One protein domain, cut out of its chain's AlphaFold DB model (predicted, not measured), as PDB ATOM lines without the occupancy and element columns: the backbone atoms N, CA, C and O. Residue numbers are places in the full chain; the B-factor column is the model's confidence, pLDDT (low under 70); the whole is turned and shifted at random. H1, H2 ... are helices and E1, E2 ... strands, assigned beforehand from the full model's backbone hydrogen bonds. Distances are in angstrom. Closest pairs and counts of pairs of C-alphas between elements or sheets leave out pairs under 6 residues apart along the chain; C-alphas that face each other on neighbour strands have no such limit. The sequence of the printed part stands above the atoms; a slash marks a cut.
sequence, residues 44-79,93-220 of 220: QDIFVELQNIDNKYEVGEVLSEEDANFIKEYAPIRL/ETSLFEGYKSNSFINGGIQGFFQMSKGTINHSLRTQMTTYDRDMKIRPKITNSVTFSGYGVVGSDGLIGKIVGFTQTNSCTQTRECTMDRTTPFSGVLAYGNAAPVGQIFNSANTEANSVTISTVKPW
ATOM      1  N   GLN A  44      10.639   8.975 -26.424       81.19
ATOM      2  CA  GLN A  44      10.079   8.398 -27.637       81.19
ATOM      3  C   GLN A  44       8.869   7.508 -27.338       81.19
ATOM      4  O   GLN A  44       7.880   7.597 -28.062       81.19
ATOM      5  N   ASP A  45       8.929   6.688 -26.288       87.75
ATOM      6  CA  ASP A  45       7.801   5.842 -25.881       87.75
ATOM      7  C   ASP A  45       6.634   6.708 -25.405       87.75
ATOM      8  O   ASP A  45       5.493   6.481 -25.797       87.75
ATOM      9  N   ILE A  46       6.937   7.763 -24.642       88.94
ATOM     10  CA  ILE A  46       5.946   8.752 -24.213       88.94
ATOM     11  C   ILE A  46       5.256   9.382 -25.421       88.94
ATOM     12  O   ILE A  46       4.030   9.437 -25.484       88.94
ATOM     13  N   PHE A  47       6.032   9.846 -26.398       85.38
ATOM     14  CA  PHE A  47       5.491  10.476 -27.595       85.38
ATOM     15  C   PHE A  47       4.603   9.529 -28.410       85.38
ATOM     16  O   PHE A  47       3.531   9.938 -28.858       85.38
ATOM     17  N   VAL A  48       5.034   8.279 -28.598       88.12
ATOM     18  CA  VAL A  48       4.248   7.258 -29.309       88.12
ATOM     19  C   VAL A  48       2.935   7.003 -28.579       88.12
ATOM     20  O   VAL A  48       1.882   6.999 -29.210       88.12
ATOM     21  N   GLU A  49       2.976   6.875 -27.258       93.00
ATOM     22  CA  GLU A  49       1.775   6.588 -26.483       93.00
ATOM     23  C   GLU A  49       0.796   7.768 -26.452       93.00
ATOM     24  O   GLU A  49      -0.409   7.578 -26.615       93.00
ATOM     25  N   LEU A  50       1.289   9.009 -26.389       92.06
ATOM     26  CA  LEU A  50       0.443  10.197 -26.554       92.06
ATOM     27  C   LEU A  50      -0.274  10.213 -27.917       92.06
ATOM     28  O   LEU A  50      -1.433  10.622 -27.988       92.06
ATOM     29  N   GLN A  51       0.382   9.767 -28.994       90.56
ATOM     30  CA  GLN A  51      -0.265   9.637 -30.307       90.56
ATOM     31  C   GLN A  51      -1.271   8.488 -30.356       90.56
ATOM     32  O   GLN A  51      -2.324   8.629 -30.979       90.56
ATOM     33  N   ASN A  52      -0.973   7.359 -29.713       93.25
ATOM     34  CA  ASN A  52      -1.900   6.231 -29.630       93.25
ATOM     35  C   ASN A  52      -3.198   6.657 -28.942       93.25
ATOM     36  O   ASN A  52      -4.280   6.435 -29.486       93.25
ATOM     37  N   ILE A  53      -3.091   7.336 -27.797       94.50
ATOM     38  CA  ILE A  53      -4.244   7.878 -27.071       94.50
ATOM     39  C   ILE A  53      -4.989   8.897 -27.937       94.50
ATOM     40  O   ILE A  53      -6.212   8.847 -28.018       94.50
ATOM     41  N   ASP A  54      -4.290   9.806 -28.621       91.94
ATOM     42  CA  ASP A  54      -4.940  10.773 -29.509       91.94
ATOM     43  C   ASP A  54      -5.785  10.114 -30.610       91.94
ATOM     44  O   ASP A  54      -6.921  10.527 -30.839       91.94
ATOM     45  N   ASN A  55      -5.254   9.081 -31.262       93.69
ATOM     46  CA  ASN A  55      -5.936   8.381 -32.352       93.69
ATOM     47  C   ASN A  55      -7.058   7.446 -31.871       93.69
ATOM     48  O   ASN A  55      -7.911   7.060 -32.665       93.69
ATOM     49  N   LYS A  56      -7.042   7.053 -30.592       96.62
ATOM     50  CA  LYS A  56      -8.017   6.131 -29.997       96.62
ATOM     51  C   LYS A  56      -9.362   6.789 -29.689       96.62
ATOM     52  O   LYS A  56     -10.366   6.086 -29.673       96.62
ATOM     53  N   TYR A  57      -9.369   8.097 -29.426       95.25
ATOM     54  CA  TYR A  57     -10.541   8.831 -28.949       95.25
ATOM     55  C   TYR A  57     -10.965   9.941 -29.912       95.25
ATOM     56  O   TYR A  57     -10.144  10.744 -30.376       95.25
ATOM     57  N   GLU A  58     -12.271  10.047 -30.131       95.06
ATOM     58  CA  GLU A  58     -12.899  11.172 -30.817       95.06
ATOM     59  C   GLU A  58     -13.126  12.360 -29.869       95.06
ATOM     60  O   GLU A  58     -13.115  12.249 -28.639       95.06
ATOM     61  N   VAL A  59     -13.330  13.550 -30.440       94.31
ATOM     62  CA  VAL A  59     -13.675  14.737 -29.642       94.31
ATOM     63  C   VAL A  59     -15.039  14.537 -28.973       94.31
ATOM     64  O   VAL A  59     -16.034  14.262 -29.637       94.31
ATOM     65  N   GLY A  60     -15.087  14.738 -27.658       92.00
ATOM     66  CA  GLY A  60     -16.259  14.512 -26.815       92.00
ATOM     67  C   GLY A  60     -16.290  13.136 -26.151       92.00
ATOM     68  O   GLY A  60     -17.205  12.877 -25.373       92.00
ATOM     69  N   GLU A  61     -15.308  12.269 -26.406       94.75
ATOM     70  CA  GLU A  61     -15.213  10.970 -25.743       94.75
ATOM     71  C   GLU A  61     -14.408  11.039 -24.446       94.75
ATOM     72  O   GLU A  61     -13.402  11.748 -24.328       94.75
ATOM     73  N   VAL A  62     -14.870  10.271 -23.463       95.19
ATOM     74  CA  VAL A  62     -14.205  10.086 -22.173       95.19
ATOM     75  C   VAL A  62     -13.055   9.093 -22.336       95.19
ATOM     76  O   VAL A  62     -13.223   8.036 -22.945       95.19
ATOM     77  N   LEU A  63     -11.893   9.426 -21.774       95.56
ATOM     78  CA  LEU A  63     -10.729   8.543 -21.777       95.56
ATOM     79  C   LEU A  63     -10.933   7.387 -20.792       95.56
ATOM     80  O   LEU A  63     -11.615   7.524 -19.774       95.56
ATOM     81  N   SER A  64     -10.281   6.254 -21.060       96.12
ATOM     82  CA  SER A  64     -10.128   5.217 -20.039       96.12
ATOM     83  C   SER A  64      -9.336   5.769 -18.847       96.12
ATOM     84  O   SER A  64      -8.593   6.743 -18.978       96.12
ATOM     85  N   GLU A  65      -9.480   5.161 -17.669       94.25
ATOM     86  CA  GLU A  65      -8.750   5.615 -16.480       94.25
ATOM     87  C   GLU A  65      -7.225   5.554 -16.676       94.25
ATOM     88  O   GLU A  65      -6.517   6.484 -16.291       94.25
ATOM     89  N   GLU A  66      -6.733   4.494 -17.324       95.06
ATOM     90  CA  GLU A  66      -5.318   4.304 -17.649       95.06
ATOM     91  C   GLU A  66      -4.800   5.417 -18.568       95.06
ATOM     92  O   GLU A  66      -3.852   6.120 -18.209       95.06
ATOM     93  N   ASP A  67      -5.486   5.663 -19.686       96.06
ATOM     94  CA  ASP A  67      -5.092   6.698 -20.648       96.06
ATOM     95  C   ASP A  67      -5.202   8.099 -20.036       96.06
ATOM     96  O   ASP A  67      -4.334   8.949 -20.227       96.06
ATOM     97  N   ALA A  68      -6.247   8.354 -19.244       93.88
ATOM     98  CA  ALA A  68      -6.403   9.620 -18.541       93.88
ATOM     99  C   ALA A  68      -5.249   9.856 -17.559       93.88
ATOM    100  O   ALA A  68      -4.772  10.985 -17.436       93.88
ATOM    101  N   ASN A  69      -4.790   8.820 -16.854       93.75
ATOM    102  CA  ASN A  69      -3.644   8.923 -15.956       93.75
ATOM    103  C   ASN A  69      -2.336   9.125 -16.728       93.75
ATOM    104  O   ASN A  69      -1.525   9.954 -16.317       93.75
ATOM    105  N   PHE A  70      -2.177   8.476 -17.881       94.44
ATOM    106  CA  PHE A  70      -1.042   8.705 -18.770       94.44
ATOM    107  C   PHE A  70      -0.979  10.160 -19.260       94.44
ATOM    108  O   PHE A  70       0.061  10.809 -19.152       94.44
ATOM    109  N   ILE A  71      -2.106  10.721 -19.718       92.94
ATOM    110  CA  ILE A  71      -2.203  12.130 -20.131       92.94
ATOM    111  C   ILE A  71      -1.842  13.073 -18.979       92.94
ATOM    112  O   ILE A  71      -1.072  14.012 -19.178       92.94
ATOM    113  N   LYS A  72      -2.360  12.835 -17.768       90.81
ATOM    114  CA  LYS A  72      -2.044  13.677 -16.600       90.81
ATOM    115  C   LYS A  72      -0.548  13.689 -16.290       90.81
ATOM    116  O   LYS A  72      -0.021  14.738 -15.916       90.81
ATOM    117  N   GLU A  73       0.107  12.540 -16.433       90.69
ATOM    118  CA  GLU A  73       1.514  12.357 -16.086       90.69
ATOM    119  C   GLU A  73       2.459  12.889 -17.165       90.69
ATOM    120  O   GLU A  73       3.456  13.529 -16.839       90.69
ATOM    121  N   TYR A  74       2.137  12.704 -18.445       89.75
ATOM    122  CA  TYR A  74       3.107  12.915 -19.524       89.75
ATOM    123  C   TYR A  74       2.739  13.994 -20.543       89.75
ATOM    124  O   TYR A  74       3.597  14.378 -21.338       89.75
ATOM    125  N   ALA A  75       1.512  14.532 -20.534       87.12
ATOM    126  CA  ALA A  75       1.164  15.603 -21.466       87.12
ATOM    127  C   ALA A  75       2.006  16.868 -21.189       87.12
ATOM    128  O   ALA A  75       2.036  17.345 -20.044       87.12
ATOM    129  N   PRO A  76       2.668  17.431 -22.221       82.75
ATOM    130  CA  PRO A  76       3.612  18.533 -22.046       82.75
ATOM    131  C   PRO A  76       2.926  19.860 -21.714       82.75
ATOM    132  O   PRO A  76       3.482  20.668 -20.976       82.75
ATOM    133  N   ILE A  77       1.717  20.099 -22.229       82.88
ATOM    134  CA  ILE A  77       0.980  21.342 -21.978       82.88
ATOM    135  C   ILE A  77       0.059  21.122 -20.782       82.88
ATOM    136  O   ILE A  77      -0.802  20.243 -20.815       82.88
ATOM    137  N   ARG A  78       0.208  21.948 -19.739       83.12
ATOM    138  CA  ARG A  78      -0.589  21.880 -18.507       83.12
ATOM    139  C   ARG A  78      -1.125  23.257 -18.134       83.12
ATOM    140  O   ARG A  78      -0.370  24.213 -17.979       83.12
ATOM    141  N   LEU A  79      -2.438  23.361 -17.956       74.44
ATOM    142  CA  LEU A  79      -3.090  24.643 -17.655       74.44
ATOM    143  C   LEU A  79      -3.323  24.881 -16.161       74.44
ATOM    144  O   LEU A  79      -3.373  26.025 -15.727       74.44
ATOM    145  N   GLU A  93       1.972  30.784 -23.006       79.25
ATOM    146  CA  GLU A  93       3.111  29.887 -22.813       79.25
ATOM    147  C   GLU A  93       3.706  29.559 -24.176       79.25
ATOM    148  O   GLU A  93       2.980  29.153 -25.087       79.25
ATOM    149  N   THR A  94       5.011  29.790 -24.327       87.00
ATOM    150  CA  THR A  94       5.734  29.508 -25.567       87.00
ATOM    151  C   THR A  94       6.696  28.352 -25.337       87.00
ATOM    152  O   THR A  94       7.554  28.433 -24.462       87.00
ATOM    153  N   SER A  95       6.570  27.299 -26.139       88.19
ATOM    154  CA  SER A  95       7.444  26.128 -26.115       88.19
ATOM    155  C   SER A  95       8.162  26.027 -27.450       88.19
ATOM    156  O   SER A  95       7.523  25.917 -28.497       88.19
ATOM    157  N   LEU A  96       9.486  26.091 -27.411       92.56
ATOM    158  CA  LEU A  96      10.340  25.954 -28.585       92.56
ATOM    159  C   LEU A  96      10.607  24.476 -28.859       92.56
ATOM    160  O   LEU A  96      10.610  23.664 -27.932       92.56
ATOM    161  N   PHE A  97      10.832  24.127 -30.121       93.44
ATOM    162  CA  PHE A  97      11.203  22.770 -30.495       93.44
ATOM    163  C   PHE A  97      12.140  22.739 -31.696       93.44
ATOM    164  O   PHE A  97      12.065  23.581 -32.595       93.44
ATOM    165  N   GLU A  98      12.955  21.693 -31.748       96.19
ATOM    166  CA  GLU A  98      13.737  21.322 -32.920       96.19
ATOM    167  C   GLU A  98      13.784  19.804 -33.110       96.19
ATOM    168  O   GLU A  98      13.539  19.026 -32.186       96.19
ATOM    169  N   GLY A  99      14.100  19.364 -34.321       95.38
ATOM    170  CA  GLY A  99      14.253  17.955 -34.648       95.38
ATOM    171  C   GLY A  99      15.071  17.754 -35.913       95.38
ATOM    172  O   GLY A  99      15.137  18.611 -36.796       95.38
ATOM    173  N   TYR A 100      15.687  16.583 -36.015       95.62
ATOM    174  CA  TYR A 100      16.589  16.265 -37.111       95.62
ATOM    175  C   TYR A 100      16.415  14.819 -37.536       95.62
ATOM    176  O   TYR A 100      16.288  13.917 -36.706       95.62
ATOM    177  N   LYS A 101      16.443  14.584 -38.846       95.88
ATOM    178  CA  LYS A 101      16.523  13.239 -39.414       95.88
ATOM    179  C   LYS A 101      17.119  13.326 -40.804       95.88
ATOM    180  O   LYS A 101      16.838  14.265 -41.542       95.88
ATOM    181  N   SER A 102      17.891  12.317 -41.175       94.44
ATOM    182  CA  SER A 102      18.561  12.279 -42.470       94.44
ATOM    183  C   SER A 102      18.510  10.880 -43.066       94.44
ATOM    184  O   SER A 102      18.369   9.886 -42.353       94.44
ATOM    185  N   ASN A 103      18.635  10.809 -44.385       92.94
ATOM    186  CA  ASN A 103      18.932   9.587 -45.128       92.94
ATOM    187  C   ASN A 103      20.091   9.868 -46.104       92.94
ATOM    188  O   ASN A 103      20.734  10.914 -46.028       92.94
ATOM    189  N   SER A 104      20.369   8.956 -47.037       90.25
ATOM    190  CA  SER A 104      21.457   9.118 -48.016       90.25
ATOM    191  C   SER A 104      21.294  10.308 -48.974       90.25
ATOM    192  O   SER A 104      22.254  10.682 -49.642       90.25
ATOM    193  N   PHE A 105      20.097  10.890 -49.083       90.44
ATOM    194  CA  PHE A 105      19.784  11.946 -50.050       90.44
ATOM    195  C   PHE A 105      19.409  13.277 -49.405       90.44
ATOM    196  O   PHE A 105      19.627  14.325 -50.018       90.44
ATOM    197  N   ILE A 106      18.806  13.240 -48.220       94.38
ATOM    198  CA  ILE A 106      18.213  14.379 -47.523       94.38
ATOM    199  C   ILE A 106      18.830  14.494 -46.134       94.38
ATOM    200  O   ILE A 106      18.845  13.524 -45.377       94.38
ATOM    201  N   ASN A 107      19.254  15.707 -45.791       96.31
ATOM    202  CA  ASN A 107      19.689  16.085 -44.457       96.31
ATOM    203  C   ASN A 107      18.637  17.021 -43.846       96.31
ATOM    204  O   ASN A 107      18.671  18.226 -44.065       96.31
ATOM    205  N   GLY A 108      17.631  16.468 -43.173       97.31
ATOM    206  CA  GLY A 108      16.434  17.208 -42.777       97.31
ATOM    207  C   GLY A 108      16.538  17.865 -41.403       97.31
ATOM    208  O   GLY A 108      17.059  17.273 -40.455       97.31
ATOM    209  N   GLY A 109      15.988  19.074 -41.295       97.88
ATOM    210  CA  GLY A 109      15.763  19.784 -40.036       97.88
ATOM    211  C   GLY A 109      14.332  20.310 -39.927       97.88
ATOM    212  O   GLY A 109      13.697  20.647 -40.930       97.88
ATOM    213  N   ILE A 110      13.836  20.373 -38.695       97.69
ATOM    214  CA  ILE A 110      12.604  21.054 -38.302       97.69
ATOM    215  C   ILE A 110      12.912  21.927 -37.085       97.69
ATOM    216  O   ILE A 110      13.605  21.484 -36.173       97.69
ATOM    217  N   GLN A 111      12.384  23.148 -37.051       97.56
ATOM    218  CA  GLN A 111      12.430  24.013 -35.870       97.56
ATOM    219  C   GLN A 111      11.174  24.875 -35.774       97.56
ATOM    220  O   GLN A 111      10.540  25.172 -36.793       97.56
ATOM    221  N   GLY A 112      10.823  25.313 -34.573       96.69
ATOM    222  CA  GLY A 112       9.646  26.145 -34.392       96.69
ATOM    223  C   GLY A 112       9.293  26.438 -32.946       96.69
ATOM    224  O   GLY A 112      10.074  26.209 -32.025       96.69
ATOM    225  N   PHE A 113       8.082  26.953 -32.766       94.94
ATOM    226  CA  PHE A 113       7.463  27.107 -31.463       94.94
ATOM    227  C   PHE A 113       5.962  26.845 -31.509       94.94
ATOM    228  O   PHE A 113       5.283  27.073 -32.516       94.94
ATOM    229  N   PHE A 114       5.453  26.446 -30.354       93.25
ATOM    230  CA  PHE A 114       4.050  26.498 -29.986       93.25
ATOM    231  C   PHE A 114       3.839  27.666 -29.039       93.25
ATOM    232  O   PHE A 114       4.631  27.868 -28.128       93.25
ATOM    233  N   GLN A 115       2.777  28.429 -29.240       92.31
ATOM    234  CA  GLN A 115       2.360  29.488 -28.338       92.31
ATOM    235  C   GLN A 115       0.886  29.284 -28.000       92.31
ATOM    236  O   GLN A 115       0.013  29.444 -28.856       92.31
ATOM    237  N   MET A 116       0.615  28.913 -26.751       88.88
ATOM    238  CA  MET A 116      -0.735  28.680 -26.248       88.88
ATOM    239  C   MET A 116      -1.237  29.920 -25.517       88.88
ATOM    240  O   MET A 116      -0.706  30.272 -24.468       88.88
ATOM    241  N   SER A 117      -2.286  30.553 -26.037       87.69
ATOM    242  CA  SER A 117      -3.050  31.557 -25.291       87.69
ATOM    243  C   SER A 117      -4.071  30.854 -24.404       87.69
ATOM    244  O   SER A 117      -4.910  30.103 -24.908       87.69
ATOM    245  N   LYS A 118      -3.979  31.095 -23.093       79.81
ATOM    246  CA  LYS A 118      -4.752  30.411 -22.054       79.81
ATOM    247  C   LYS A 118      -5.912  31.297 -21.593       79.81
ATOM    248  O   LYS A 118      -5.688  32.314 -20.935       79.81
ATOM    249  N   GLY A 119      -7.143  30.926 -21.928       76.12
ATOM    250  CA  GLY A 119      -8.350  31.478 -21.301       76.12
ATOM    251  C   GLY A 119      -9.056  30.420 -20.456       76.12
ATOM    252  O   GLY A 119      -8.651  29.268 -20.427       76.12
ATOM    253  N   THR A 120     -10.132  30.770 -19.750       76.00
ATOM    254  CA  THR A 120     -10.902  29.755 -18.997       76.00
ATOM    255  C   THR A 120     -11.658  28.805 -19.929       76.00
ATOM    256  O   THR A 120     -11.776  27.616 -19.655       76.00
ATOM    257  N   ILE A 121     -12.182  29.343 -21.031       83.38
ATOM    258  CA  ILE A 121     -12.975  28.596 -22.017       83.38
ATOM    259  C   ILE A 121     -12.358  28.731 -23.402       83.38
ATOM    260  O   ILE A 121     -12.286  27.750 -24.123       83.38
ATOM    261  N   ASN A 122     -11.929  29.933 -23.785       88.75
ATOM    262  CA  ASN A 122     -11.396  30.192 -25.115       88.75
ATOM    263  C   ASN A 122      -9.877  30.174 -25.080       88.75
ATOM    264  O   ASN A 122      -9.265  30.872 -24.273       88.75
ATOM    265  N   HIS A 123      -9.294  29.416 -25.994       90.12
ATOM    266  CA  HIS A 123      -7.862  29.227 -26.127       90.12
ATOM    267  C   HIS A 123      -7.461  29.424 -27.583       90.12
ATOM    268  O   HIS A 123      -8.295  29.430 -28.495       90.12
ATOM    269  N   SER A 124      -6.165  29.544 -27.821       92.56
ATOM    270  CA  SER A 124      -5.636  29.443 -29.174       92.56
ATOM    271  C   SER A 124      -4.242  28.860 -29.156       92.56
ATOM    272  O   SER A 124      -3.413  29.294 -28.356       92.56
ATOM    273  N   LEU A 125      -3.961  27.971 -30.102       94.31
ATOM    274  CA  LEU A 125      -2.608  27.513 -30.369       94.31
ATOM    275  C   LEU A 125      -2.088  28.200 -31.626       94.31
ATOM    276  O   LEU A 125      -2.601  27.972 -32.730       94.31
ATOM    277  N   ARG A 126      -1.052  29.017 -31.461       95.88
ATOM    278  CA  ARG A 126      -0.215  29.469 -32.566       95.88
ATOM    279  C   ARG A 126       0.967  28.526 -32.723       95.88
ATOM    280  O   ARG A 126       1.656  28.226 -31.757       95.88
ATOM    281  N   THR A 127       1.222  28.119 -33.953       96.56
ATOM    282  CA  THR A 127       2.376  27.320 -34.336       96.56
ATOM    283  C   THR A 127       3.158  28.085 -35.379       96.56
ATOM    284  O   THR A 127       2.609  28.400 -36.439       96.56
ATOM    285  N   GLN A 128       4.438  28.319 -35.114       97.69
ATOM    286  CA  GLN A 128       5.400  28.655 -36.154       97.69
ATOM    287  C   GLN A 128       6.354  27.479 -36.321       97.69
ATOM    288  O   GLN A 128       6.947  27.027 -35.352       97.69
ATOM    289  N   MET A 129       6.501  26.972 -37.537       97.81
ATOM    290  CA  MET A 129       7.299  25.786 -37.828       97.81
ATOM    291  C   MET A 129       7.983  25.944 -39.178       97.81
ATOM    292  O   MET A 129       7.324  26.257 -40.165       97.81
ATOM    293  N   THR A 130       9.282  25.688 -39.240       98.50
ATOM    294  CA  THR A 130      10.051  25.642 -40.484       98.50
ATOM    295  C   THR A 130      10.667  24.264 -40.641       98.50
ATOM    296  O   THR A 130      11.416  23.823 -39.773       98.50
ATOM    297  N   THR A 131      10.377  23.605 -41.761       98.69
ATOM    298  CA  THR A 131      11.080  22.390 -42.195       98.69
ATOM    299  C   THR A 131      11.989  22.735 -43.359       98.69
ATOM    300  O   THR A 131      11.574  23.440 -44.281       98.69
ATOM    301  N   TYR A 132      13.221  22.240 -43.336       98.12
ATOM    302  CA  TYR A 132      14.250  22.631 -44.290       98.12
ATOM    303  C   TYR A 132      15.259  21.514 -44.540       98.12
ATOM    304  O   TYR A 132      15.497  20.644 -43.699       98.12
ATOM    305  N   ASP A 133      15.864  21.549 -45.722       97.19
ATOM    306  CA  ASP A 133      17.058  20.765 -46.006       97.19
ATOM    307  C   ASP A 133      18.298  21.526 -45.534       97.19
ATOM    308  O   ASP A 133      18.592  22.620 -46.014       97.19
ATOM    309  N   ARG A 134      19.055  20.926 -44.620       97.12
ATOM    310  CA  ARG A 134      20.279  21.485 -44.036       97.12
ATOM    311  C   ARG A 134      21.420  21.594 -45.045       97.12
ATOM    312  O   ARG A 134      22.309  22.418 -44.853       97.12
ATOM    313  N   ASP A 135      21.379  20.825 -46.134       96.12
ATOM    314  CA  ASP A 135      22.299  20.974 -47.267       96.12
ATOM    315  C   ASP A 135      21.863  22.105 -48.222       96.12
ATOM    316  O   ASP A 135      22.509  22.341 -49.245       96.12
ATOM    317  N   MET A 136      20.741  22.781 -47.940       94.31
ATOM    318  CA  MET A 136      20.177  23.877 -48.736       94.31
ATOM    319  C   MET A 136      19.869  23.499 -50.196       94.31
ATOM    320  O   MET A 136      19.860  24.354 -51.090       94.31
ATOM    321  N   LYS A 137      19.590  22.218 -50.465       94.88
ATOM    322  CA  LYS A 137      19.175  21.745 -51.793       94.88
ATOM    323  C   LYS A 137      17.721  22.129 -52.056       94.88
ATOM    324  O   LYS A 137      16.880  22.088 -51.162       94.88
ATOM    325  N   ILE A 138      17.413  22.491 -53.301       95.94
ATOM    326  CA  ILE A 138      16.029  22.730 -53.727       95.94
ATOM    327  C   ILE A 138      15.309  21.386 -53.785       95.94
ATOM    328  O   ILE A 138      15.783  20.445 -54.424       95.94
ATOM    329  N   ARG A 139      14.161  21.302 -53.116       94.88
ATOM    330  CA  ARG A 139      13.343  20.099 -53.019       94.88
ATOM    331  C   ARG A 139      12.035  20.270 -53.784       94.88
ATOM    332  O   ARG A 139      11.433  21.345 -53.742       94.88
ATOM    333  N   PRO A 140      11.557  19.214 -54.467       94.62
ATOM    334  CA  PRO A 140      10.292  19.256 -55.191       94.62
ATOM    335  C   PRO A 140       9.112  19.582 -54.274       94.62
ATOM    336  O   PRO A 140       8.195  20.282 -54.700       94.62
ATOM    337  N   LYS A 141       9.144  19.101 -53.024       95.69
ATOM    338  CA  LYS A 141       8.106  19.336 -52.024       95.69
ATOM    339  C   LYS A 141       8.681  19.252 -50.610       95.69
ATOM    340  O   LYS A 141       9.479  18.361 -50.316       95.69
ATOM    341  N   ILE A 142       8.230  20.154 -49.749       97.44
ATOM    342  CA  ILE A 142       8.404  20.109 -48.296       97.44
ATOM    343  C   ILE A 142       7.027  20.350 -47.673       97.44
ATOM    344  O   ILE A 142       6.289  21.220 -48.141       97.44
ATOM    345  N   THR A 143       6.656  19.580 -46.655       97.69
ATOM    346  CA  THR A 143       5.381  19.735 -45.940       97.69
ATOM    347  C   THR A 143       5.603  19.909 -44.452       97.69
ATOM    348  O   THR A 143       6.472  19.250 -43.878       97.69
ATOM    349  N   ASN A 144       4.759  20.728 -43.832       98.44
ATOM    350  CA  ASN A 144       4.621  20.784 -42.385       98.44
ATOM    351  C   ASN A 144       3.233  20.300 -41.984       98.44
ATOM    352  O   ASN A 144       2.242  20.617 -42.648       98.44
ATOM    353  N   SER A 145       3.172  19.580 -40.873       97.81
ATOM    354  CA  SER A 145       1.940  19.174 -40.214       97.81
ATOM    355  C   SER A 145       2.130  19.274 -38.711       97.81
ATOM    356  O   SER A 145       3.138  18.813 -38.194       97.81
ATOM    357  N   VAL A 146       1.171  19.851 -38.000       96.81
ATOM    358  CA  VAL A 146       1.118  19.822 -36.539       96.81
ATOM    359  C   VAL A 146      -0.262  19.360 -36.131       96.81
ATOM    360  O   VAL A 146      -1.242  20.044 -36.423       96.81
ATOM    361  N   THR A 147      -0.325  18.227 -35.441       95.81
ATOM    362  CA  THR A 147      -1.550  17.766 -34.785       95.81
ATOM    363  C   THR A 147      -1.537  18.236 -33.341       95.81
ATOM    364  O   THR A 147      -0.540  18.061 -32.642       95.81
ATOM    365  N   PHE A 148      -2.626  18.858 -32.907       95.38
ATOM    366  CA  PHE A 148      -2.844  19.231 -31.520       95.38
ATOM    367  C   PHE A 148      -4.062  18.515 -30.966       95.38
ATOM    368  O   PHE A 148      -5.113  18.488 -31.613       95.38
ATOM    369  N   SER A 149      -3.918  18.049 -29.731       95.12
ATOM    370  CA  SER A 149      -4.954  17.332 -29.000       95.12
ATOM    371  C   SER A 149      -5.026  17.862 -27.585       95.12
ATOM    372  O   SER A 149      -4.013  17.968 -26.891       95.12
ATOM    373  N   GLY A 150      -6.232  18.232 -27.173       94.00
ATOM    374  CA  GLY A 150      -6.498  18.804 -25.866       94.00
ATOM    375  C   GLY A 150      -7.465  17.947 -25.066       94.00
ATOM    376  O   GLY A 150      -8.496  17.506 -25.580       94.00
ATOM    377  N   TYR A 151      -7.144  17.766 -23.790       93.62
ATOM    378  CA  TYR A 151      -7.877  16.929 -22.851       93.62
ATOM    379  C   TYR A 151      -8.356  17.757 -21.668       93.62
ATOM    380  O   TYR A 151      -7.645  18.614 -21.132       93.62
ATOM    381  N   GLY A 152      -9.589  17.505 -21.267       91.50
ATOM    382  CA  GLY A 152     -10.306  18.343 -20.328       91.50
ATOM    383  C   GLY A 152     -11.538  17.648 -19.792       91.50
ATOM    384  O   GLY A 152     -11.745  16.463 -20.033       91.50
ATOM    385  N   VAL A 153     -12.355  18.387 -19.054       88.31
ATOM    386  CA  VAL A 153     -13.592  17.831 -18.502       88.31
ATOM    387  C   VAL A 153     -14.623  17.649 -19.616       88.31
ATOM    388  O   VAL A 153     -14.909  18.590 -20.358       88.31
ATOM    389  N   VAL A 154     -15.193  16.447 -19.705       86.44
ATOM    390  CA  VAL A 154     -16.258  16.073 -20.642       86.44
ATOM    391  C   VAL A 154     -17.448  15.496 -19.871       86.44
ATOM    392  O   VAL A 154     -17.283  14.728 -18.925       86.44
ATOM    393  N   GLY A 155     -18.661  15.855 -20.302       76.19
ATOM    394  CA  GLY A 155     -19.912  15.355 -19.723       76.19
ATOM    395  C   GLY A 155     -20.265  15.955 -18.356       76.19
ATOM    396  O   GLY A 155     -19.553  16.797 -17.811       76.19
ATOM    397  N   SER A 156     -21.405  15.527 -17.806       76.38
ATOM    398  CA  SER A 156     -21.882  15.931 -16.472       76.38
ATOM    399  C   SER A 156     -21.056  15.346 -15.330       76.38
ATOM    400  O   SER A 156     -21.022  15.913 -14.241       76.38
ATOM    401  N   ASP A 157     -20.390  14.223 -15.591       77.56
ATOM    402  CA  ASP A 157     -19.769  13.387 -14.563       77.56
ATOM    403  C   ASP A 157     -18.328  13.824 -14.256       77.56
ATOM    404  O   ASP A 157     -17.664  13.254 -13.392       77.56
ATOM    405  N   GLY A 158     -17.836  14.862 -14.943       77.69
ATOM    406  CA  GLY A 158     -16.556  15.493 -14.629       77.69
ATOM    407  C   GLY A 158     -15.322  14.722 -15.107       77.69
ATOM    408  O   GLY A 158     -14.209  15.042 -14.686       77.69
ATOM    409  N   LEU A 159     -15.493  13.701 -15.951       89.25
ATOM    410  CA  LEU A 159     -14.407  12.821 -16.379       89.25
ATOM    411  C   LEU A 159     -13.506  13.488 -17.423       89.25
ATOM    412  O   LEU A 159     -13.928  14.374 -18.168       89.25
ATOM    413  N   ILE A 160     -12.242  13.056 -17.469       92.25
ATOM    414  CA  ILE A 160     -11.289  13.547 -18.464       92.25
ATOM    415  C   ILE A 160     -11.605  12.909 -19.814       92.25
ATOM    416  O   ILE A 160     -11.635  11.689 -19.947       92.25
ATOM    417  N   GLY A 161     -11.819  13.752 -20.813       94.56
ATOM    418  CA  GLY A 161     -12.073  13.373 -22.191       94.56
ATOM    419  C   GLY A 161     -11.286  14.239 -23.169       94.56
ATOM    420  O   GLY A 161     -10.698  15.260 -22.790       94.56
ATOM    421  N   LYS A 162     -11.277  13.846 -24.442       94.94
ATOM    422  CA  LYS A 162     -10.711  14.663 -25.520       94.94
ATOM    423  C   LYS A 162     -11.700  15.776 -25.849       94.94
ATOM    424  O   LYS A 162     -12.822  15.510 -26.258       94.94
ATOM    425  N   ILE A 163     -11.301  17.031 -25.668       93.88
ATOM    426  CA  ILE A 163     -12.187  18.192 -25.876       93.88
ATOM    427  C   ILE A 163     -11.914  18.920 -27.191       93.88
ATOM    428  O   ILE A 163     -12.761  19.664 -27.676       93.88
ATOM    429  N   VAL A 164     -10.728  18.724 -27.767       94.75
ATOM    430  CA  VAL A 164     -10.336  19.336 -29.033       94.75
ATOM    431  C   VAL A 164      -9.285  18.475 -29.724       94.75
ATOM    432  O   VAL A 164      -8.403  17.914 -29.075       94.75
ATOM    433  N   GLY A 165      -9.374  18.404 -31.047       95.44
ATOM    434  CA  GLY A 165      -8.358  17.834 -31.919       95.44
ATOM    435  C   GLY A 165      -8.352  18.592 -33.242       95.44
ATOM    436  O   GLY A 165      -9.414  18.831 -33.816       95.44
ATOM    437  N   PHE A 166      -7.183  19.015 -33.717       96.19
ATOM    438  CA  PHE A 166      -7.046  19.603 -35.049       96.19
ATOM    439  C   PHE A 166      -5.639  19.422 -35.607       96.19
ATOM    440  O   PHE A 166      -4.667  19.280 -34.866       96.19
ATOM    441  N   THR A 167      -5.526  19.533 -36.930       97.06
ATOM    442  CA  THR A 167      -4.242  19.510 -37.629       97.06
ATOM    443  C   THR A 167      -4.048  20.791 -38.434       97.06
ATOM    444  O   THR A 167      -4.896  21.187 -39.235       97.06
ATOM    445  N   GLN A 168      -2.911  21.451 -38.234       98.06
ATOM    446  CA  GLN A 168      -2.448  22.569 -39.051       98.06
ATOM    447  C   GLN A 168      -1.450  22.044 -40.080       98.06
ATOM    448  O   GLN A 168      -0.492  21.375 -39.710       98.06
ATOM    449  N   THR A 169      -1.649  22.357 -41.360       98.00
ATOM    450  CA  THR A 169      -0.752  21.899 -42.427       98.00
ATOM    451  C   THR A 169      -0.411  23.005 -43.415       98.00
ATOM    452  O   THR A 169      -1.196  23.931 -43.655       98.00
ATOM    453  N   ASN A 170       0.760  22.891 -44.037       98.38
ATOM    454  CA  ASN A 170       1.069  23.565 -45.291       98.38
ATOM    455  C   ASN A 170       2.061  22.745 -46.127       98.38
ATOM    456  O   ASN A 170       2.652  21.763 -45.676       98.38
ATOM    457  N   SER A 171       2.240  23.160 -47.377       97.50
ATOM    458  CA  SER A 171       3.232  22.577 -48.268       97.50
ATOM    459  C   SER A 171       3.841  23.642 -49.153       97.50
ATOM    460  O   SER A 171       3.128  24.526 -49.628       97.50
ATOM    461  N   CYS A 172       5.123  23.492 -49.439       97.81
ATOM    462  CA  CYS A 172       5.864  24.346 -50.345       97.81
ATOM    463  C   CYS A 172       6.530  23.473 -51.409       97.81
ATOM    464  O   CYS A 172       6.947  22.346 -51.129       97.81
ATOM    465  N   THR A 173       6.624  23.974 -52.635       96.62
ATOM    466  CA  THR A 173       7.224  23.258 -53.765       96.62
ATOM    467  C   THR A 173       8.409  24.038 -54.308       96.62
ATOM    468  O   THR A 173       8.460  25.257 -54.181       96.62
ATOM    469  N   GLN A 174       9.371  23.325 -54.900       95.56
ATOM    470  CA  GLN A 174      10.567  23.920 -55.514       95.56
ATOM    471  C   GLN A 174      11.288  24.914 -54.589       95.56
ATOM    472  O   GLN A 174      11.643  26.023 -54.982       95.56
ATOM    473  N   THR A 175      11.506  24.502 -53.341       96.88
ATOM    474  CA  THR A 175      12.085  25.340 -52.285       96.88
ATOM    475  C   THR A 175      13.075  24.549 -51.435       96.88
ATOM    476  O   THR A 175      13.100  23.320 -51.475       96.88
ATOM    477  N   ARG A 176      13.909  25.253 -50.672       96.69
ATOM    478  CA  ARG A 176      14.874  24.678 -49.717       96.69
ATOM    479  C   ARG A 176      14.278  24.528 -48.318       96.69
ATOM    480  O   ARG A 176      14.709  23.676 -47.547       96.69
ATOM    481  N   GLU A 177      13.266  25.337 -48.025       97.69
ATOM    482  CA  GLU A 177      12.579  25.405 -46.742       97.69
ATOM    483  C   GLU A 177      11.089  25.693 -46.932       97.69
ATOM    484  O   GLU A 177      10.663  26.241 -47.953       97.69
ATOM    485  N   CYS A 178      10.289  25.314 -45.944       98.44
ATOM    486  CA  CYS A 178       8.870  25.605 -45.889       98.44
ATOM    487  C   CYS A 178       8.490  26.039 -44.480       98.44
ATOM    488  O   CYS A 178       8.603  25.250 -43.541       98.44
ATOM    489  N   THR A 179       7.993  27.267 -44.349       98.44
ATOM    490  CA  THR A 179       7.542  27.831 -43.074       98.44
ATOM    491  C   THR A 179       6.021  27.836 -43.001       98.44
ATOM    492  O   THR A 179       5.341  28.243 -43.942       98.44
ATOM    493  N   MET A 180       5.483  27.388 -41.874       98.38
ATOM    494  CA  MET A 180       4.092  27.528 -41.462       98.38
ATOM    495  C   MET A 180       4.026  28.498 -40.284       98.38
ATOM    496  O   MET A 180       4.783  28.340 -39.334       98.38
ATOM    497  N   ASP A 181       3.105  29.457 -40.322       98.12
ATOM    498  CA  ASP A 181       2.698  30.253 -39.159       98.12
ATOM    499  C   ASP A 181       1.169  30.271 -39.137       98.12
ATOM    500  O   ASP A 181       0.533  30.825 -40.038       98.12
ATOM    501  N   ARG A 182       0.564  29.552 -38.188       97.75
ATOM    502  CA  ARG A 182      -0.892  29.404 -38.093       97.75
ATOM    503  C   ARG A 182      -1.358  29.495 -36.660       97.75
ATOM    504  O   ARG A 182      -0.754  28.921 -35.767       97.75
ATOM    505  N   THR A 183      -2.482  30.174 -36.467       96.62
ATOM    506  CA  THR A 183      -3.186  30.235 -35.186       96.62
ATOM    507  C   THR A 183      -4.549  29.584 -35.344       96.62
ATOM    508  O   THR A 183      -5.316  29.986 -36.217       96.62
ATOM    509  N   THR A 184      -4.850  28.599 -34.501       96.75
ATOM    510  CA  THR A 184      -6.170  27.962 -34.444       96.75
ATOM    511  C   THR A 184      -6.818  28.283 -33.098       96.75
ATOM    512  O   THR A 184      -6.284  27.863 -32.065       96.75
ATOM    513  N   PRO A 185      -7.937  29.030 -33.074       94.94
ATOM    514  CA  PRO A 185      -8.730  29.203 -31.866       94.94
ATOM    515  C   PRO A 185      -9.550  27.940 -31.577       94.94
ATOM    516  O   PRO A 185      -9.969  27.240 -32.499       94.94
ATOM    517  N   PHE A 186      -9.810  27.669 -30.303       92.44
ATOM    518  CA  PHE A 186     -10.705  26.599 -29.868       92.44
ATOM    519  C   PHE A 186     -11.322  26.925 -28.504       92.44
ATOM    520  O   PHE A 186     -10.825  27.785 -27.775       92.44
ATOM    521  N   SER A 187     -12.408  26.231 -28.158       89.31
ATOM    522  CA  SER A 187     -13.125  26.436 -26.900       89.31
ATOM    523  C   SER A 187     -13.285  25.124 -26.139       89.31
ATOM    524  O   SER A 187     -13.553  24.087 -26.738       89.31
ATOM    525  N   GLY A 188     -13.151  25.179 -24.817       85.38
ATOM    526  CA  GLY A 188     -13.368  24.061 -23.907       85.38
ATOM    527  C   GLY A 188     -12.623  24.240 -22.584       85.38
ATOM    528  O   GLY A 188     -11.716  25.066 -22.460       85.38
ATOM    529  N   VAL A 189     -13.010  23.454 -21.579       87.38
ATOM    530  CA  VAL A 189     -12.338  23.432 -20.269       87.38
ATOM    531  C   VAL A 189     -11.106  22.534 -20.372       87.38
ATOM    532  O   VAL A 189     -11.145  21.357 -20.022       87.38
ATOM    533  N   LEU A 190     -10.030  23.084 -20.936       87.50
ATOM    534  CA  LEU A 190      -8.770  22.387 -21.185       87.50
ATOM    535  C   LEU A 190      -7.968  22.249 -19.882       87.50
ATOM    536  O   LEU A 190      -7.847  23.202 -19.115       87.50
ATOM    537  N   ALA A 191      -7.385  21.075 -19.654       88.62
ATOM    538  CA  ALA A 191      -6.472  20.825 -18.540       88.62
ATOM    539  C   ALA A 191      -5.075  20.424 -19.034       88.62
ATOM    540  O   ALA A 191      -4.072  20.922 -18.512       88.62
ATOM    541  N   TYR A 192      -5.030  19.574 -20.063       90.44
ATOM    542  CA  TYR A 192      -3.816  18.990 -20.628       90.44
ATOM    543  C   TYR A 192      -3.821  19.095 -22.149       90.44
ATOM    544  O   TYR A 192      -4.887  19.087 -22.761       90.44
ATOM    545  N   GLY A 193      -2.653  19.134 -22.777       90.69
ATOM    546  CA  GLY A 193      -2.562  19.087 -24.232       90.69
ATOM    547  C   GLY A 193      -1.241  18.540 -24.745       90.69
ATOM    548  O   GLY A 193      -0.226  18.546 -24.045       90.69
ATOM    549  N   ASN A 194      -1.268  18.092 -25.992       91.44
ATOM    550  CA  ASN A 194      -0.110  17.613 -26.726       91.44
ATOM    551  C   ASN A 194      -0.098  18.225 -28.131       91.44
ATOM    552  O   ASN A 194      -1.140  18.299 -28.781       91.44
ATOM    553  N   ALA A 195       1.078  18.642 -28.596       92.62
ATOM    554  CA  ALA A 195       1.299  19.101 -29.961       92.62
ATOM    555  C   ALA A 195       2.396  18.243 -30.599       92.62
ATOM    556  O   ALA A 195       3.511  18.174 -30.087       92.62
ATOM    557  N   ALA A 196       2.081  17.600 -31.721       92.94
ATOM    558  CA  ALA A 196       2.968  16.688 -32.431       92.94
ATOM    559  C   ALA A 196       3.336  17.274 -33.807       92.94
ATOM    560  O   ALA A 196       2.546  17.163 -34.753       92.94
ATOM    561  N   PRO A 197       4.503  17.931 -33.938       95.31
ATOM    562  CA  PRO A 197       4.957  18.465 -35.210       95.31
ATOM    563  C   PRO A 197       5.628  17.399 -36.078       95.31
ATOM    564  O   PRO A 197       6.384  16.554 -35.604       95.31
ATOM    565  N   VAL A 198       5.370  17.474 -37.381       96.69
ATOM    566  CA  VAL A 198       5.897  16.572 -38.401       96.69
ATOM    567  C   VAL A 198       6.326  17.370 -39.627       96.69
ATOM    568  O   VAL A 198       5.514  18.025 -40.287       96.69
ATOM    569  N   GLY A 199       7.616  17.305 -39.942       97.50
ATOM    570  CA  GLY A 199       8.196  17.836 -41.172       97.50
ATOM    571  C   GLY A 199       8.491  16.707 -42.150       97.50
ATOM    572  O   GLY A 199       9.066  15.693 -41.758       97.50
ATOM    573  N   GLN A 200       8.133  16.862 -43.424       96.62
ATOM    574  CA  GLN A 200       8.481  15.882 -44.458       96.62
ATOM    575  C   GLN A 200       9.133  16.553 -45.662       96.62
ATOM    576  O   GLN A 200       8.621  17.531 -46.207       96.62
ATOM    577  N   ILE A 201      10.268  16.005 -46.091       96.81
ATOM    578  CA  ILE A 201      11.059  16.501 -47.220       96.81
ATOM    579  C   ILE A 201      11.125  15.405 -48.279       96.81
ATOM    580  O   ILE A 201      11.488  14.272 -47.972       96.81
ATOM    581  N   PHE A 202      10.810  15.740 -49.529       94.56
ATOM    582  CA  PHE A 202      10.793  14.792 -50.645       94.56
ATOM    583  C   PHE A 202      12.020  14.990 -51.545       94.56
ATOM    584  O   PHE A 202      12.346  16.119 -51.905       94.56
ATOM    585  N   ASN A 203      12.695  13.907 -51.939       88.69
ATOM    586  CA  ASN A 203      13.860  13.941 -52.835       88.69
ATOM    587  C   ASN A 203      13.456  13.920 -54.321       88.69
ATOM    588  O   ASN A 203      14.097  14.555 -55.152       88.69
ATOM    589  N   SER A 204      12.374  13.217 -54.653       81.81
ATOM    590  CA  SER A 204      11.784  13.132 -55.995       81.81
ATOM    591  C   SER A 204      10.270  13.316 -55.909       81.81
ATOM    592  O   SER A 204       9.709  13.267 -54.816       81.81
ATOM    593  N   ALA A 205       9.594  13.537 -57.039       64.06
ATOM    594  CA  ALA A 205       8.149  13.755 -57.058       64.06
ATOM    595  C   ALA A 205       7.376  12.594 -56.387       64.06
ATOM    596  O   ALA A 205       7.205  11.530 -56.971       64.06
ATOM    597  N   ASN A 206       6.891  12.852 -55.167       58.31
ATOM    598  CA  ASN A 206       5.761  12.198 -54.500       58.31
ATOM    599  C   ASN A 206       5.841  10.686 -54.210       58.31
ATOM    600  O   ASN A 206       4.801  10.037 -54.155       58.31
ATOM    601  N   THR A 207       7.023  10.117 -53.958       64.56
ATOM    602  CA  THR A 207       7.116   8.767 -53.372       64.56
ATOM    603  C   THR A 207       7.655   8.831 -51.945       64.56
ATOM    604  O   THR A 207       8.736   9.369 -51.705       64.56
ATOM    605  N   GLU A 208       6.909   8.275 -50.984       65.06
ATOM    606  CA  GLU A 208       7.314   8.215 -49.567       65.06
ATOM    607  C   GLU A 208       8.661   7.508 -49.381       65.06
ATOM    608  O   GLU A 208       9.465   7.929 -48.548       65.06
ATOM    609  N   ALA A 209       8.955   6.523 -50.238       71.31
ATOM    610  CA  ALA A 209      10.225   5.798 -50.292       71.31
ATOM    611  C   ALA A 209      11.458   6.704 -50.495       71.31
ATOM    612  O   ALA A 209      12.565   6.326 -50.124       71.31
ATOM    613  N   ASN A 210      11.267   7.909 -51.045       84.62
ATOM    614  CA  ASN A 210      12.317   8.894 -51.298       84.62
ATOM    615  C   ASN A 210      12.118  10.165 -50.460       84.62
ATOM    616  O   ASN A 210      12.431  11.270 -50.913       84.62
ATOM    617  N   SER A 211      11.577  10.029 -49.251       92.12
ATOM    618  CA  SER A 211      11.360  11.144 -48.330       92.12
ATOM    619  C   SER A 211      12.065  10.940 -46.990       92.12
ATOM    620  O   SER A 211      12.507   9.841 -46.651       92.12
ATOM    621  N   VAL A 212      12.191  12.024 -46.233       94.75
ATOM    622  CA  VAL A 212      12.546  11.992 -44.814       94.75
ATOM    623  C   VAL A 212      11.407  12.625 -44.034       94.75
ATOM    624  O   VAL A 212      11.060  13.774 -44.298       94.75
ATOM    625  N   THR A 213      10.872  11.878 -43.067       95.56
ATOM    626  CA  THR A 213       9.865  12.350 -42.107       95.56
ATOM    627  C   THR A 213      10.505  12.558 -40.743       95.56
ATOM    628  O   THR A 213      11.003  11.602 -40.141       95.56
ATOM    629  N   ILE A 214      10.473  13.795 -40.262       95.19
ATOM    630  CA  ILE A 214      10.975  14.233 -38.962       95.19
ATOM    631  C   ILE A 214       9.762  14.430 -38.051       95.19
ATOM    632  O   ILE A 214       8.976  15.343 -38.279       95.19
ATOM    633  N   SER A 215       9.593  13.558 -37.059       90.94
ATOM    634  CA  SER A 215       8.458  13.575 -36.117       90.94
ATOM    635  C   SER A 215       8.886  13.565 -34.650       90.94
ATOM    636  O   SER A 215       8.089  13.873 -33.778       90.94
ATOM    637  N   THR A 216      10.139  13.200 -34.372       85.19
ATOM    638  CA  THR A 216      10.721  13.288 -33.033       85.19
ATOM    639  C   THR A 216      11.352  14.666 -32.894       85.19
ATOM    640  O   THR A 216      12.307  14.986 -33.606       85.19
ATOM    641  N   VAL A 217      10.804  15.473 -31.993       82.00
ATOM    642  CA  VAL A 217      11.308  16.809 -31.667       82.00
ATOM    643  C   VAL A 217      11.636  16.896 -30.185       82.00
ATOM    644  O   VAL A 217      11.077  16.152 -29.381       82.00
ATOM    645  N   LYS A 218      12.544  17.799 -29.829       82.00
ATOM    646  CA  LYS A 218      12.940  18.069 -28.448       82.00
ATOM    647  C   LYS A 218      12.764  19.549 -28.123       82.00
ATOM    648  O   LYS A 218      12.896  20.368 -29.037       82.00
ATOM    649  N   PRO A 219      12.483  19.897 -26.855       77.38
ATOM    650  CA  PRO A 219      12.614  21.270 -26.384       77.38
ATOM    651  C   PRO A 219      14.051  21.756 -26.582       77.38
ATOM    652  O   PRO A 219      14.984  20.962 -26.427       77.38
ATOM    653  N   TRP A 220      14.222  23.039 -26.893       63.62
ATOM    654  CA  TRP A 220      15.539  23.677 -26.998       63.62
ATOM    655  C   TRP A 220      15.643  24.902 -26.086       63.62
ATOM    656  O   TRP A 220      14.585  25.519 -25.805       63.62
TER     657      TRP A 220
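This is residues 44 to 79 and 93 to 220 of the 220 residues of an uncharacterized protein of Paenibacillus illinoisensis (UniProt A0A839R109). Two twisted sheets of four strands lie face to face in an elongated sandwich, and the helical hairpin of H1 and H2 packs on the outside of the sheet E5 E4 E7 E8. The printed part has 164 residues, with two named helices and then eight named strands, H1 H2 E1 E2 E3 E4 E5 E6 E7 E8. The sheets, in the orders E1 E2 E3 E6 and E5 E4 E7 E8, are antiparallel throughout, and the class is mostly strand. The whole is compact, with a radius of gyration of the C-alphas of 16.9 A and spans of 54 by 28 by 27 A.

Start with H1, residues 44 to 56, and H2, residues 65 to 74, a helical hairpin; they touch at the closest C-alphas, Ile 53 and Asp 67, 6.6 A apart, and run opposite ways at a steep tilt of 44 degrees. In both, every O i to N i+4 pair is within hydrogen-bond range. Past the cut, find the meander E1, residues 93 to 102, E2, 107 to 117, and E3, 122 to 133, each strand the antiparallel neighbour of the one before; N 97 and O 112 are 2.9 A apart, N 113 and O 128 2.8 A. Next comes the hairpin of E4, residues 139 to 154, and E5, 159 to 175, with N 146 and O 168 at 2.8 A. E6, residues 177 to 187, is the antiparallel neighbour of E3, with N 127 and O 182 at 2.8 A. E7, residues 190 to 202, is that of E4, with N 198 and O 145 at 2.7 A, and forms a hairpin with E8, residues 211 to 214, with N 214 and O 199 at 2.8 A. Between the sheets, the facing parts are 7.7 A centre to centre, and the closest C-alphas of E3 and E7, Thr 131 and Gly 199, are 5.5 A apart. H1 is on the sheet E5 E4 E7 E8 at a height of 10.1 A and runs across the strands, at 70 degrees to E4 on the local plane; its closest C-alpha pair with E4 is Asp 54 and Ser 149, 6.6 A. H2 is on it too, at a height of 9.6 A.

Find C-alpha 44 at (10.079, 8.398, -27.637); from there H1 runs 18.4 A. C-alpha 159 at (-14.407, 12.821, -16.379) begins E5, 46.3 A long; E4 measures 44.1 A. E8 ends at C-alpha 214, (10.975, 14.233, -38.962).

The C-alphas farthest apart, Lys 137 and Asp 157, are 54.5 A apart. Residues 80 to 92 are not printed; C-alphas 79 and 93 are 9.6 A apart across the cut. Of the links printed whole, none is long. Residues 205 to 208 and 220 have pLDDT under 70.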